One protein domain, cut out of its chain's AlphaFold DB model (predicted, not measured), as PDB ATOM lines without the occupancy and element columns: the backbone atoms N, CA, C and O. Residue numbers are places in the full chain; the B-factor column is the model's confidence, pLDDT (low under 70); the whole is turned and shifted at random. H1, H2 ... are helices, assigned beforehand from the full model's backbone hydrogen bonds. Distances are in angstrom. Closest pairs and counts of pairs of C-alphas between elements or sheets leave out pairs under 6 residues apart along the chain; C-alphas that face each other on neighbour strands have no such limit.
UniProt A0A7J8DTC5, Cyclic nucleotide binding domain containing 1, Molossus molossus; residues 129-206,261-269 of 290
ATOM      1  N   LYS A 129      52.492 -42.912  37.511       60.97
ATOM      2  CA  LYS A 129      51.701 -41.722  37.902       60.97
ATOM      3  C   LYS A 129      50.641 -41.388  36.837       60.97
ATOM      4  O   LYS A 129      49.502 -41.069  37.141       60.97
ATOM      5  N   LYS A 130      50.984 -41.673  35.575       71.25
ATOM      6  CA  LYS A 130      50.109 -41.642  34.394       71.25
ATOM      7  C   LYS A 130      48.817 -42.464  34.513       71.25
ATOM      8  O   LYS A 130      47.842 -42.137  33.856       71.25
ATOM      9  N   PHE A 131      48.808 -43.584  35.236       76.31
ATOM     10  CA  PHE A 131      47.608 -44.404  35.430       76.31
ATOM     11  C   PHE A 131      46.687 -43.795  36.483       76.31
ATOM     12  O   PHE A 131      45.480 -43.767  36.273       76.31
ATOM     13  N   GLU A 132      47.241 -43.271  37.574       78.88
ATOM     14  CA  GLU A 132      46.463 -42.575  38.601       78.88
ATOM     15  C   GLU A 132      45.775 -41.334  38.017       78.88
ATOM     16  O   GLU A 132      44.557 -41.205  38.121       78.88
ATOM     17  N   GLU A 133      46.515 -40.525  37.254       83.06
ATOM     18  CA  GLU A 133      45.975 -39.393  36.489       83.06
ATOM     19  C   GLU A 133      44.841 -39.827  35.538       83.06
ATOM     20  O   GLU A 133      43.788 -39.193  35.482       83.06
ATOM     21  N   LYS A 134      45.001 -40.962  34.842       85.44
ATOM     22  CA  LYS A 134      43.955 -41.530  33.971       85.44
ATOM     23  C   LYS A 134      42.722 -42.004  34.738       85.44
ATOM     24  O   LYS A 134      41.612 -41.911  34.217       85.44
ATOM     25  N   VAL A 135      42.887 -42.539  35.947       85.00
ATOM     26  CA  VAL A 135      41.764 -42.959  36.799       85.00
ATOM     27  C   VAL A 135      40.990 -41.737  37.294       85.00
ATOM     28  O   VAL A 135      39.756 -41.760  37.295       85.00
ATOM     29  N   GLU A 136      41.681 -40.663  37.668       86.69
ATOM     30  CA  GLU A 136      41.049 -39.400  38.055       86.69
ATOM     31  C   GLU A 136      40.303 -38.747  36.887       86.69
ATOM     32  O   GLU A 136      39.138 -38.361  37.041       86.69
ATOM     33  N   GLU A 137      40.922 -38.700  35.705       89.88
ATOM     34  CA  GLU A 137      40.292 -38.229  34.468       89.88
ATOM     35  C   GLU A 137      39.043 -39.059  34.138       89.88
ATOM     36  O   GLU A 137      37.958 -38.520  33.899       89.88
ATOM     37  N   PHE A 138      39.150 -40.385  34.222       89.81
ATOM     38  CA  PHE A 138      38.033 -41.302  34.027       89.81
ATOM     39  C   PHE A 138      36.882 -41.047  35.009       89.81
ATOM     40  O   PHE A 138      35.720 -40.965  34.599       89.81
ATOM     41  N   LEU A 139      37.180 -40.870  36.299       88.62
ATOM     42  CA  LEU A 139      36.181 -40.535  37.317       88.62
ATOM     43  C   LEU A 139      35.516 -39.182  37.032       88.62
ATOM     44  O   LEU A 139      34.299 -39.054  37.188       88.62
ATOM     45  N   ALA A 140      36.279 -38.182  36.587       89.69
ATOM     46  CA  ALA A 140      35.747 -36.875  36.209       89.69
ATOM     47  C   ALA A 140      34.803 -36.965  34.996       89.69
ATOM     48  O   ALA A 140      33.746 -36.328  34.989       89.69
ATOM     49  N   ILE A 141      35.128 -37.801  34.007       91.00
ATOM     50  CA  ILE A 141      34.269 -38.066  32.844       91.00
ATOM     51  C   ILE A 141      32.983 -38.788  33.265       91.00
ATOM     52  O   ILE A 141      31.890 -38.434  32.808       91.00
ATOM     53  N   LEU A 142      33.082 -39.786  34.148       88.62
ATOM     54  CA  LEU A 142      31.918 -40.559  34.581       88.62
ATOM     55  C   LEU A 142      30.902 -39.743  35.389       88.62
ATOM     56  O   LEU A 142      29.708 -40.050  35.315       88.62
ATOM     57  N   LYS A 143      31.348 -38.678  36.073       88.38
ATOM     58  CA  LYS A 143      30.464 -37.708  36.746       88.38
ATOM     59  C   LYS A 143      29.553 -36.957  35.773       88.38
ATOM     60  O   LYS A 143      28.470 -36.526  36.163       88.38
ATOM     61  N   LYS A 144      29.958 -36.800  34.509       89.31
ATOM     62  CA  LYS A 144      29.112 -36.211  33.462       89.31
ATOM     63  C   LYS A 144      28.062 -37.228  33.014       89.31
ATOM     64  O   LYS A 144      28.343 -38.424  32.937       89.31
ATOM     65  N   LEU A 145      26.865 -36.766  32.649       86.75
ATOM     66  CA  LEU A 145      25.860 -37.651  32.050       86.75
ATOM     67  C   LEU A 145      26.314 -38.123  30.657       86.75
ATOM     68  O   LEU A 145      26.915 -37.330  29.933       86.75
ATOM     69  N   PRO A 146      25.951 -39.349  30.237       88.00
ATOM     70  CA  PRO A 146      26.256 -39.910  28.921       88.00
ATOM     71  C   PRO A 146      26.055 -38.971  27.729       88.00
ATOM     72  O   PRO A 146      26.867 -38.955  26.818       88.00
ATOM     73  N   ILE A 147      24.987 -38.171  27.755       87.56
ATOM     74  CA  ILE A 147      24.598 -37.272  26.658       87.56
ATOM     75  C   ILE A 147      25.572 -36.091  26.518       87.56
ATOM     76  O   ILE A 147      25.743 -35.559  25.427       87.56
ATOM     77  N   HIS A 148      26.224 -35.691  27.611       88.00
ATOM     78  CA  HIS A 148      27.133 -34.544  27.651       88.00
ATOM     79  C   HIS A 148      28.598 -34.931  27.415       88.00
ATOM     80  O   HIS A 148      29.479 -34.091  27.591       88.00
ATOM     81  N   ARG A 149      28.873 -36.194  27.074       90.88
ATOM     82  CA  ARG A 149      30.233 -36.672  26.826       90.88
ATOM     83  C   ARG A 149      30.591 -36.560  25.348       90.88
ATOM     84  O   ARG A 149      29.773 -36.799  24.460       90.88
ATOM     85  N   THR A 150      31.841 -36.214  25.090       93.12
ATOM     86  CA  THR A 150      32.433 -36.178  23.751       93.12
ATOM     87  C   THR A 150      32.830 -37.582  23.285       93.12
ATOM     88  O   THR A 150      32.905 -38.537  24.063       93.12
ATOM     89  N   ARG A 151      33.100 -37.734  21.981       91.31
ATOM     90  CA  ARG A 151      33.507 -39.029  21.412       91.31
ATOM     91  C   ARG A 151      34.831 -39.534  21.995       91.31
ATOM     92  O   ARG A 151      34.966 -40.742  22.182       91.31
ATOM     93  N   ASP A 152      35.751 -38.628  22.309       90.62
ATOM     94  CA  ASP A 152      37.061 -38.963  22.867       90.62
ATOM     95  C   ASP A 152      36.936 -39.391  24.334       90.62
ATOM     96  O   ASP A 152      37.476 -40.425  24.720       90.62
ATOM     97  N   GLU A 153      36.098 -38.710  25.122       92.19
ATOM     98  CA  GLU A 153      35.764 -39.121  26.493       92.19
ATOM     99  C   GLU A 153      35.127 -40.519  26.541       92.19
ATOM    100  O   GLU A 153      35.460 -41.340  27.398       92.19
ATOM    101  N   HIS A 154      34.241 -40.839  25.594       91.00
ATOM    102  CA  HIS A 154      33.697 -42.195  25.475       91.00
ATOM    103  C   HIS A 154      34.759 -43.237  25.108       91.00
ATOM    104  O   HIS A 154      34.623 -44.400  25.501       91.00
ATOM    105  N   ASN A 155      35.789 -42.844  24.356       91.12
ATOM    106  CA  ASN A 155      36.899 -43.725  24.019       91.12
ATOM    107  C   ASN A 155      37.783 -43.987  25.247       91.12
ATOM    108  O   ASN A 155      38.090 -45.142  25.521       91.12
ATOM    109  N   ILE A 156      38.074 -42.956  26.048       91.38
ATOM    110  CA  ILE A 156      38.788 -43.087  27.330       91.38
ATOM    111  C   ILE A 156      38.033 -44.041  28.265       91.38
ATOM    112  O   ILE A 156      38.614 -44.982  28.805       91.38
ATOM    113  N   VAL A 157      36.713 -43.869  28.403       90.75
ATOM    114  CA  VAL A 157      35.876 -44.778  29.205       90.75
ATOM    115  C   VAL A 157      35.950 -46.213  28.675       90.75
ATOM    116  O   VAL A 157      36.044 -47.153  29.459       90.75
ATOM    117  N   TRP A 158      35.926 -46.410  27.357       91.00
ATOM    118  CA  TRP A 158      36.037 -47.736  26.745       91.00
ATOM    119  C   TRP A 158      37.409 -48.390  26.963       91.00
ATOM    120  O   TRP A 158      37.466 -49.594  27.225       91.00
ATOM    121  N   GLU A 159      38.502 -47.631  26.883       90.69
ATOM    122  CA  GLU A 159      39.850 -48.119  27.202       90.69
ATOM    123  C   GLU A 159      39.952 -48.521  28.677       90.69
ATOM    124  O   GLU A 159      40.393 -49.627  28.985       90.69
ATOM    125  N   MET A 160      39.446 -47.690  29.588       89.56
ATOM    126  CA  MET A 160      39.465 -47.988  31.023       89.56
ATOM    127  C   MET A 160      38.603 -49.205  31.372       89.56
ATOM    128  O   MET A 160      39.035 -50.067  32.134       89.56
ATOM    129  N   LEU A 161      37.427 -49.363  30.763       87.19
ATOM    130  CA  LEU A 161      36.597 -50.554  30.977       87.19
ATOM    131  C   LEU A 161      37.257 -51.844  30.461       87.19
ATOM    132  O   LEU A 161      36.964 -52.919  30.982       87.19
ATOM    133  N   GLN A 162      38.153 -51.764  29.469       87.88
ATOM    134  CA  GLN A 162      38.933 -52.925  29.015       87.88
ATOM    135  C   GLN A 162      40.010 -53.353  30.009       87.88
ATOM    136  O   GLN A 162      40.398 -54.519  30.006       87.88
ATOM    137  N   THR A 163      40.488 -52.442  30.855       87.50
ATOM    138  CA  THR A 163      41.486 -52.788  31.881       87.50
ATOM    139  C   THR A 163      40.917 -53.693  32.973       87.50
ATOM    140  O   THR A 163      41.680 -54.351  33.671       87.50
ATOM    141  N   ILE A 164      39.587 -53.780  33.090       83.31
ATOM    142  CA  ILE A 164      38.903 -54.604  34.086       83.31
ATOM    143  C   ILE A 164      38.741 -56.037  33.532       83.31
ATOM    144  O   ILE A 164      37.914 -56.263  32.637       83.31
ATOM    145  N   PRO A 165      39.486 -57.032  34.052       77.38
ATOM    146  CA  PRO A 165      39.465 -58.404  33.532       77.38
ATOM    147  C   PRO A 165      38.098 -59.088  33.712       77.38
ATOM    148  O   PRO A 165      37.666 -59.877  32.867       77.38
ATOM    149  N   ASP A 166      37.363 -58.732  34.765       78.38
ATOM    150  CA  ASP A 166      36.031 -59.279  35.050       78.38
ATOM    151  C   ASP A 166      35.008 -58.897  33.970       78.38
ATOM    152  O   ASP A 166      34.111 -59.677  33.651       78.38
ATOM    153  N   LEU A 167      35.167 -57.717  33.357       80.25
ATOM    154  CA  LEU A 167      34.302 -57.262  32.269       80.25
ATOM    155  C   LEU A 167      34.708 -57.881  30.937       80.25
ATOM    156  O   LEU A 167      33.847 -58.348  30.194       80.25
ATOM    157  N   THR A 168      36.003 -57.912  30.631       82.31
ATOM    158  CA  THR A 168      36.496 -58.435  29.347       82.31
ATOM    159  C   THR A 168      36.354 -59.950  29.217       82.31
ATOM    160  O   THR A 168      36.195 -60.448  28.104       82.31
ATOM    161  N   SER A 169      36.343 -60.682  30.334       83.00
ATOM    162  CA  SER A 169      36.069 -62.124  30.351       83.00
ATOM    163  C   SER A 169      34.600 -62.461  30.067       83.00
ATOM    164  O   SER A 169      34.312 -63.487  29.451       83.00
ATOM    165  N   GLN A 170      33.667 -61.598  30.477       83.00
ATOM    166  CA  GLN A 170      32.226 -61.849  30.363       83.00
ATOM    167  C   GLN A 170      31.589 -61.192  29.130       83.00
ATOM    168  O   GLN A 170      30.563 -61.663  28.630       83.00
ATOM    169  N   LEU A 171      32.168 -60.099  28.625       83.50
ATOM    170  CA  LEU A 171      31.569 -59.259  27.589       83.50
ATOM    171  C   LEU A 171      32.456 -59.164  26.347       83.50
ATOM    172  O   LEU A 171      33.652 -58.895  26.410       83.50
ATOM    173  N   ARG A 172      31.832 -59.299  25.171       88.06
ATOM    174  CA  ARG A 172      32.502 -59.052  23.884       88.06
ATOM    175  C   ARG A 172      32.817 -57.563  23.714       88.06
ATOM    176  O   ARG A 172      32.066 -56.710  24.185       88.06
ATOM    177  N   LYS A 173      33.868 -57.248  22.949       87.62
ATOM    178  CA  LYS A 173      34.312 -55.865  22.673       87.62
ATOM    179  C   LYS A 173      33.198 -54.962  22.121       87.62
ATOM    180  O   LYS A 173      33.109 -53.804  22.522       87.62
ATOM    181  N   ASP A 174      32.318 -55.495  21.271       87.56
ATOM    182  CA  ASP A 174      31.174 -54.753  20.713       87.56
ATOM    183  C   ASP A 174      30.176 -54.327  21.797       87.56
ATOM    184  O   ASP A 174      29.684 -53.194  21.815       87.56
ATOM    185  N   HIS A 175      29.916 -55.235  22.744       87.25
ATOM    186  CA  HIS A 175      29.057 -54.962  23.891       87.25
ATOM    187  C   HIS A 175      29.723 -53.936  24.789       87.25
ATOM    188  O   HIS A 175      29.091 -52.943  25.119       87.25
ATOM    189  N   LEU A 176      31.017 -54.086  25.070       87.25
ATOM    190  CA  LEU A 176      31.782 -53.134  25.875       87.25
ATOM    191  C   LEU A 176      31.776 -51.710  25.296       87.25
ATOM    192  O   LEU A 176      31.650 -50.740  26.038       87.25
ATOM    193  N   LYS A 177      31.824 -51.578  23.967       88.31
ATOM    194  CA  LYS A 177      31.696 -50.288  23.269       88.31
ATOM    195  C   LYS A 177      30.293 -49.685  23.376       88.31
ATOM    196  O   LYS A 177      30.128 -48.469  23.349       88.31
ATOM    197  N   THR A 178      29.270 -50.526  23.488       88.88
ATOM    198  CA  THR A 178      27.898 -50.076  23.754       88.88
ATOM    199  C   THR A 178      27.723 -49.681  25.221       88.88
ATOM    200  O   THR A 178      27.083 -48.670  25.510       88.88
ATOM    201  N   LEU A 179      28.337 -50.432  26.141       87.19
ATOM    202  CA  LEU A 179      28.345 -50.135  27.573       87.19
ATOM    203  C   LEU A 179      29.014 -48.780  27.834       87.19
ATOM    204  O   LEU A 179      28.418 -47.948  28.511       87.19
ATOM    205  N   SER A 180      30.183 -48.509  27.235       88.38
ATOM    206  CA  SER A 180      30.946 -47.264  27.454       88.38
ATOM    207  C   SER A 180      30.168 -45.983  27.124       88.38
ATOM    208  O   SER A 180      30.452 -44.915  27.671       88.38
ATOM    209  N   ARG A 181      29.142 -46.082  26.272       87.19
ATOM    210  CA  ARG A 181      28.236 -44.971  25.967       87.19
ATOM    211  C   ARG A 181      27.249 -44.678  27.088       87.19
ATOM    212  O   ARG A 181      26.842 -43.537  27.211       87.19
ATOM    213  N   ASN A 182      26.879 -45.668  27.899       87.44
ATOM    214  CA  ASN A 182      25.784 -45.577  28.868       87.44
ATOM    215  C   ASN A 182      26.227 -45.651  30.340       87.44
ATOM    216  O   ASN A 182      25.379 -45.511  31.219       87.44
ATOM    217  N   VAL A 183      27.515 -45.878  30.624       87.62
ATOM    218  CA  VAL A 183      28.024 -45.970  32.005       87.62
ATOM    219  C   VAL A 183      27.823 -44.651  32.752       87.62
ATOM    220  O   VAL A 183      28.090 -43.578  32.211       87.62
ATOM    221  N   ILE A 184      27.410 -44.726  34.013       85.62
ATOM    222  CA  ILE A 184      27.288 -43.591  34.937       85.62
ATOM    223  C   ILE A 184      28.037 -43.898  36.234       85.62
ATOM    224  O   ILE A 184      28.116 -45.060  36.630       85.62
ATOM    225  N   SER A 185      28.585 -42.873  36.892       87.12
ATOM    226  CA  SER A 185      29.096 -43.012  38.260       87.12
ATOM    227  C   SER A 185      28.019 -42.666  39.276       87.12
ATOM    228  O   SER A 185      27.379 -41.621  39.165       87.12
ATOM    229  N   GLU A 186      27.908 -43.484  40.312       85.12
ATOM    230  CA  GLU A 186      27.083 -43.221  41.487       85.12
ATOM    231  C   GLU A 186      27.971 -43.245  42.732       85.12
ATOM    232  O   GLU A 186      28.959 -43.980  42.785       85.12
ATOM    233  N   THR A 187      27.670 -42.397  43.713       85.31
ATOM    234  CA  THR A 187      28.441 -42.300  44.958       85.31
ATOM    235  C   THR A 187      27.517 -42.540  46.136       85.31
ATOM    236  O   THR A 187      26.449 -41.940  46.220       85.31
ATOM    237  N   TRP A 188      27.955 -43.397  47.052       84.44
ATOM    238  CA  TRP A 188      27.195 -43.803  48.226       84.44
ATOM    239  C   TRP A 188      27.922 -43.373  49.495       84.44
ATOM    240  O   TRP A 188      29.151 -43.448  49.570       84.44
ATOM    241  N   ILE A 189      27.164 -42.936  50.500       86.81
ATOM    242  CA  ILE A 189      27.717 -42.647  51.825       86.81
ATOM    243  C   ILE A 189      27.944 -43.953  52.599       86.81
ATOM    244  O   ILE A 189      27.272 -44.964  52.383       86.81
ATOM    245  N   LYS A 190      28.919 -43.950  53.514       84.50
ATOM    246  CA  LYS A 190      29.219 -45.117  54.356       84.50
ATOM    247  C   LYS A 190      27.980 -45.498  55.174       84.50
ATOM    248  O   LYS A 190      27.394 -44.649  55.835       84.50
ATOM    249  N   GLY A 191      27.616 -46.780  55.150       80.12
ATOM    250  CA  GLY A 191      26.424 -47.302  55.829       80.12
ATOM    251  C   GLY A 191      25.164 -47.340  54.959       80.12
ATOM    252  O   GLY A 191      24.166 -47.919  55.378       80.12
ATOM    253  N   SER A 192      25.198 -46.797  53.738       81.56
ATOM    254  CA  SER A 192      24.105 -46.972  52.779       81.56
ATOM    255  C   SER A 192      24.004 -48.414  52.288       81.56
ATOM    256  O   SER A 192      25.007 -49.073  52.014       81.56
ATOM    257  N   THR A 193      22.767 -48.884  52.126       82.75
ATOM    258  CA  THR A 193      22.479 -50.167  51.482       82.75
ATOM    259  C   THR A 193      22.269 -49.941  49.990       82.75
ATOM    260  O   THR A 193      21.389 -49.178  49.601       82.75
ATOM    261  N   VAL A 194      23.067 -50.616  49.163       80.31
ATOM    262  CA  VAL A 194      22.949 -50.576  47.699       80.31
ATOM    263  C   VAL A 194      22.205 -51.820  47.231       80.31
ATOM    264  O   VAL A 194      22.555 -52.935  47.622       80.31
ATOM    265  N   VAL A 195      21.180 -51.639  46.398       80.69
ATOM    266  CA  VAL A 195      20.334 -52.732  45.902       80.69
ATOM    267  C   VAL A 195      20.536 -52.907  44.399       80.69
ATOM    268  O   VAL A 195      20.223 -52.024  43.609       80.69
ATOM    269  N   GLY A 196      21.031 -54.079  44.002       74.69
ATOM    270  CA  GLY A 196      21.357 -54.422  42.615       74.69
ATOM    271  C   GLY A 196      20.176 -54.890  41.759       74.69
ATOM    272  O   GLY A 196      20.350 -55.792  40.948       74.69
ATOM    273  N   ASN A 197      18.969 -54.353  41.954       78.56
ATOM    274  CA  ASN A 197      17.788 -54.821  41.208       78.56
ATOM    275  C   ASN A 197      17.698 -54.205  39.811       78.56
ATOM    276  O   ASN A 197      17.238 -54.847  38.868       78.56
ATOM    277  N   ASP A 198      18.166 -52.969  39.680       76.31
ATOM    278  CA  ASP A 198      18.032 -52.204  38.448       76.31
ATOM    279  C   ASP A 198      19.204 -52.433  37.498       76.31
ATOM    280  O   ASP A 198      19.176 -51.938  36.373       76.31
ATOM    281  N   GLY A 199      20.225 -53.192  37.921       75.38
ATOM    282  CA  GLY A 199      21.463 -53.287  37.176       75.38
ATOM    283  C   GLY A 199      22.636 -54.007  37.826       75.38
ATOM    284  O   GLY A 199      22.511 -54.739  38.797       75.38
ATOM    285  N   PHE A 200      23.809 -53.771  37.248       77.81
ATOM    286  CA  PHE A 200      25.116 -54.311  37.634       77.81
ATOM    287  C   PHE A 200      25.975 -53.144  38.154       77.81
ATOM    288  O   PHE A 200      25.803 -52.059  37.648       77.81
ATOM    289  N   TYR A 201      26.908 -53.271  39.102       80.88
ATOM    290  CA  TYR A 201      27.564 -52.075  39.698       80.88
ATOM    291  C   TYR A 201      29.082 -52.205  39.864       80.88
ATOM    292  O   TYR A 201      29.527 -53.171  40.473       80.88
ATOM    293  N   VAL A 202      29.889 -51.228  39.403       79.44
ATOM    294  CA  VAL A 202      31.353 -51.249  39.671       79.44
ATOM    295  C   VAL A 202      31.657 -50.470  40.907       79.44
ATOM    296  O   VAL A 202      31.347 -49.285  40.992       79.44
ATOM    297  N   ILE A 203      32.377 -51.111  41.811       85.00
ATOM    298  CA  ILE A 203      33.050 -50.402  42.877       85.00
ATOM    299  C   ILE A 203      34.358 -49.874  42.290       85.00
ATOM    300  O   ILE A 203      35.344 -50.596  42.195       85.00
ATOM    301  N   LEU A 204      34.339 -48.618  41.841       82.50
ATOM    302  CA  LEU A 204      35.540 -47.915  41.372       82.50
ATOM    303  C   LEU A 204      36.392 -47.414  42.544       82.50
ATOM    304  O   LEU A 204      37.612 -47.347  42.449       82.50
ATOM    305  N   LYS A 205      35.737 -47.051  43.651       83.06
ATOM    306  CA  LYS A 205      36.379 -46.561  44.869       83.06
ATOM    307  C   LYS A 205      35.607 -47.041  46.092       83.06
ATOM    308  O   LYS A 205      34.385 -46.927  46.136       83.06
ATOM    309  N   GLY A 206      36.336 -47.525  47.095       84.19
ATOM    310  CA  GLY A 206      35.776 -47.995  48.362       84.19
ATOM    311  C   GLY A 206      35.526 -49.501  48.402       84.19
ATOM    312  O   GLY A 206      36.076 -50.259  47.606       84.19
ATOM    313  N   HIS A 261      34.713 -57.859  44.687       28.67
ATOM    314  CA  HIS A 261      34.179 -58.030  43.337       28.67
ATOM    315  C   HIS A 261      33.795 -56.686  42.718       28.67
ATOM    316  O   HIS A 261      33.142 -55.855  43.351       28.67
ATOM    317  N   ALA A 262      34.190 -56.522  41.458       26.38
ATOM    318  CA  ALA A 262      33.784 -55.460  40.555       26.38
ATOM    319  C   ALA A 262      32.614 -55.957  39.682       26.38
ATOM    320  O   ALA A 262      32.683 -57.046  39.126       26.38
ATOM    321  N   TRP A 263      31.541 -55.177  39.529       28.17
ATOM    322  CA  TRP A 263      30.474 -55.409  38.522       28.17
ATOM    323  C   TRP A 263      30.291 -54.130  37.687       28.17
ATOM    324  O   TRP A 263      31.067 -53.247  37.914       28.17
ATOM    325  N   CYS A 264      29.428 -53.931  36.681       25.67
ATOM    326  CA  CYS A 264      29.324 -52.623  35.963       25.67
ATOM    327  C   CYS A 264      27.967 -52.441  35.288       25.67
ATOM    328  O   CYS A 264      27.586 -53.345  34.550       25.67
ATOM    329  N   PHE A 265      27.266 -51.302  35.459       33.75
ATOM    330  CA  PHE A 265      25.933 -51.112  34.858       33.75
ATOM    331  C   PHE A 265      26.000 -50.535  33.455       33.75
ATOM    332  O   PHE A 265      26.703 -49.561  33.195       33.75
ATOM    333  N   SER A 266      25.102 -51.035  32.606       27.11
ATOM    334  CA  SER A 266      24.577 -50.315  31.452       27.11
ATOM    335  C   SER A 266      23.065 -50.400  31.426       27.11
ATOM    336  O   SER A 266      22.482 -51.483  31.495       27.11
ATOM    337  N   ARG A 267      22.438 -49.242  31.231       29.62
ATOM    338  CA  ARG A 267      20.996 -49.106  31.045       29.62
ATOM    339  C   ARG A 267      20.546 -49.805  29.756       29.62
ATOM    340  O   ARG A 267      21.182 -49.694  28.710       29.62
ATOM    341  N   LYS A 268      19.426 -50.518  29.846       27.30
ATOM    342  CA  LYS A 268      18.737 -51.202  28.746       27.30
ATOM    343  C   LYS A 268      17.957 -50.161  27.926       27.30
ATOM    344  O   LYS A 268      17.136 -49.450  28.497       27.30
ATOM    345  N   GLN A 269      18.172 -50.084  26.612       28.98
ATOM    346  CA  GLN A 269      17.205 -49.487  25.679       28.98
ATOM    347  C   GLN A 269      16.678 -50.556  24.714       28.98
ATOM    348  O   GLN A 269      17.356 -51.541  24.416       28.98
TER     349      GLN A 269
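AT A GLANCE: This is residues 129 to 206 and 261 to 269 of the 290 residues of the protein "Cyclic nucleotide binding domain containing 1" of Molossus molossus (UniProt A0A7J8DTC5). Helix H2 sits in the middle of a small helical part, with H1 packed steeply across it on one side and H4 packed steeply across it on the other, while the short helix H3 makes the corner between H2 and H4. After H4 the chain leaves the helices in a wide loop, residues 183 to 206, that swings out and folds back, and a separate piece with no named element, residues 261 to 269, follows a cut. The printed part has 87 residues with four named helices, in the order H1, H2, H3, H4, and no named strand. The class is all helix, although under half of the residues, 43 of 87, are in named elements. The whole is compact, with a radius of gyration of the C-alphas of 12.9 A and spans of 35 by 31 by 27 A.

HOW THE PARTS SIT: H1, residues 129 to 143, touches H2, residues 151 to 162, and the closest C-alphas are those of Phe 138 and Val 157, 6.3 A apart. The two run opposite ways at a steep tilt of 63 degrees. H3, residues 165 to 170, is close to H2 but not clearly touching it: the closest C-alphas, those of Gln 162 and Thr 168, are 6.0 A apart, and the lines are about perpendicular at 88 degrees. H4, residues 173 to 182, touches H2 with 10 pairs of C-alphas within 8 A, the closest being Trp 158 and Ser 180 at 5.2 A. H2 and H4 run opposite ways at a steep tilt of 56 degrees. H3 and H4 are close but not clearly touching, with the C-alphas of Thr 168 and Leu 176 closest at 7.9 A; their steep tilt of 69.9 degrees is only just short of about perpendicular. H1 is apart from H3 and from H4. Every O i to N i+4 pair is within hydrogen-bond range in H1 and H2, against 1 of 2 in H3 and 4 of 6 in H4.

IN THESE COORDINATES: H1 begins at C-alpha 129, (51.701, -41.722, 37.902), and is 21.6 A long. H2 measures 16.7 A from C-alpha 151 to C-alpha 162, H3 8.6 A from 165 to 170, and H4 14.7 A from 173 to its end at C-alpha 182, (25.784, -45.577, 28.868).

THE WHOLE: The C-alphas of Lys 129 and Gln 269 are the two farthest apart, at 37.4 A. Residues 207 to 260 are not printed, and C-alphas 206 and 261 are 11.3 A apart across this cut. The links H2 to H3 and H3 to H4 are tight, and H1 to H2 is short. The mean pLDDT of the printed part is 79.2; residue 129 and residues 261 to 269 are under 70.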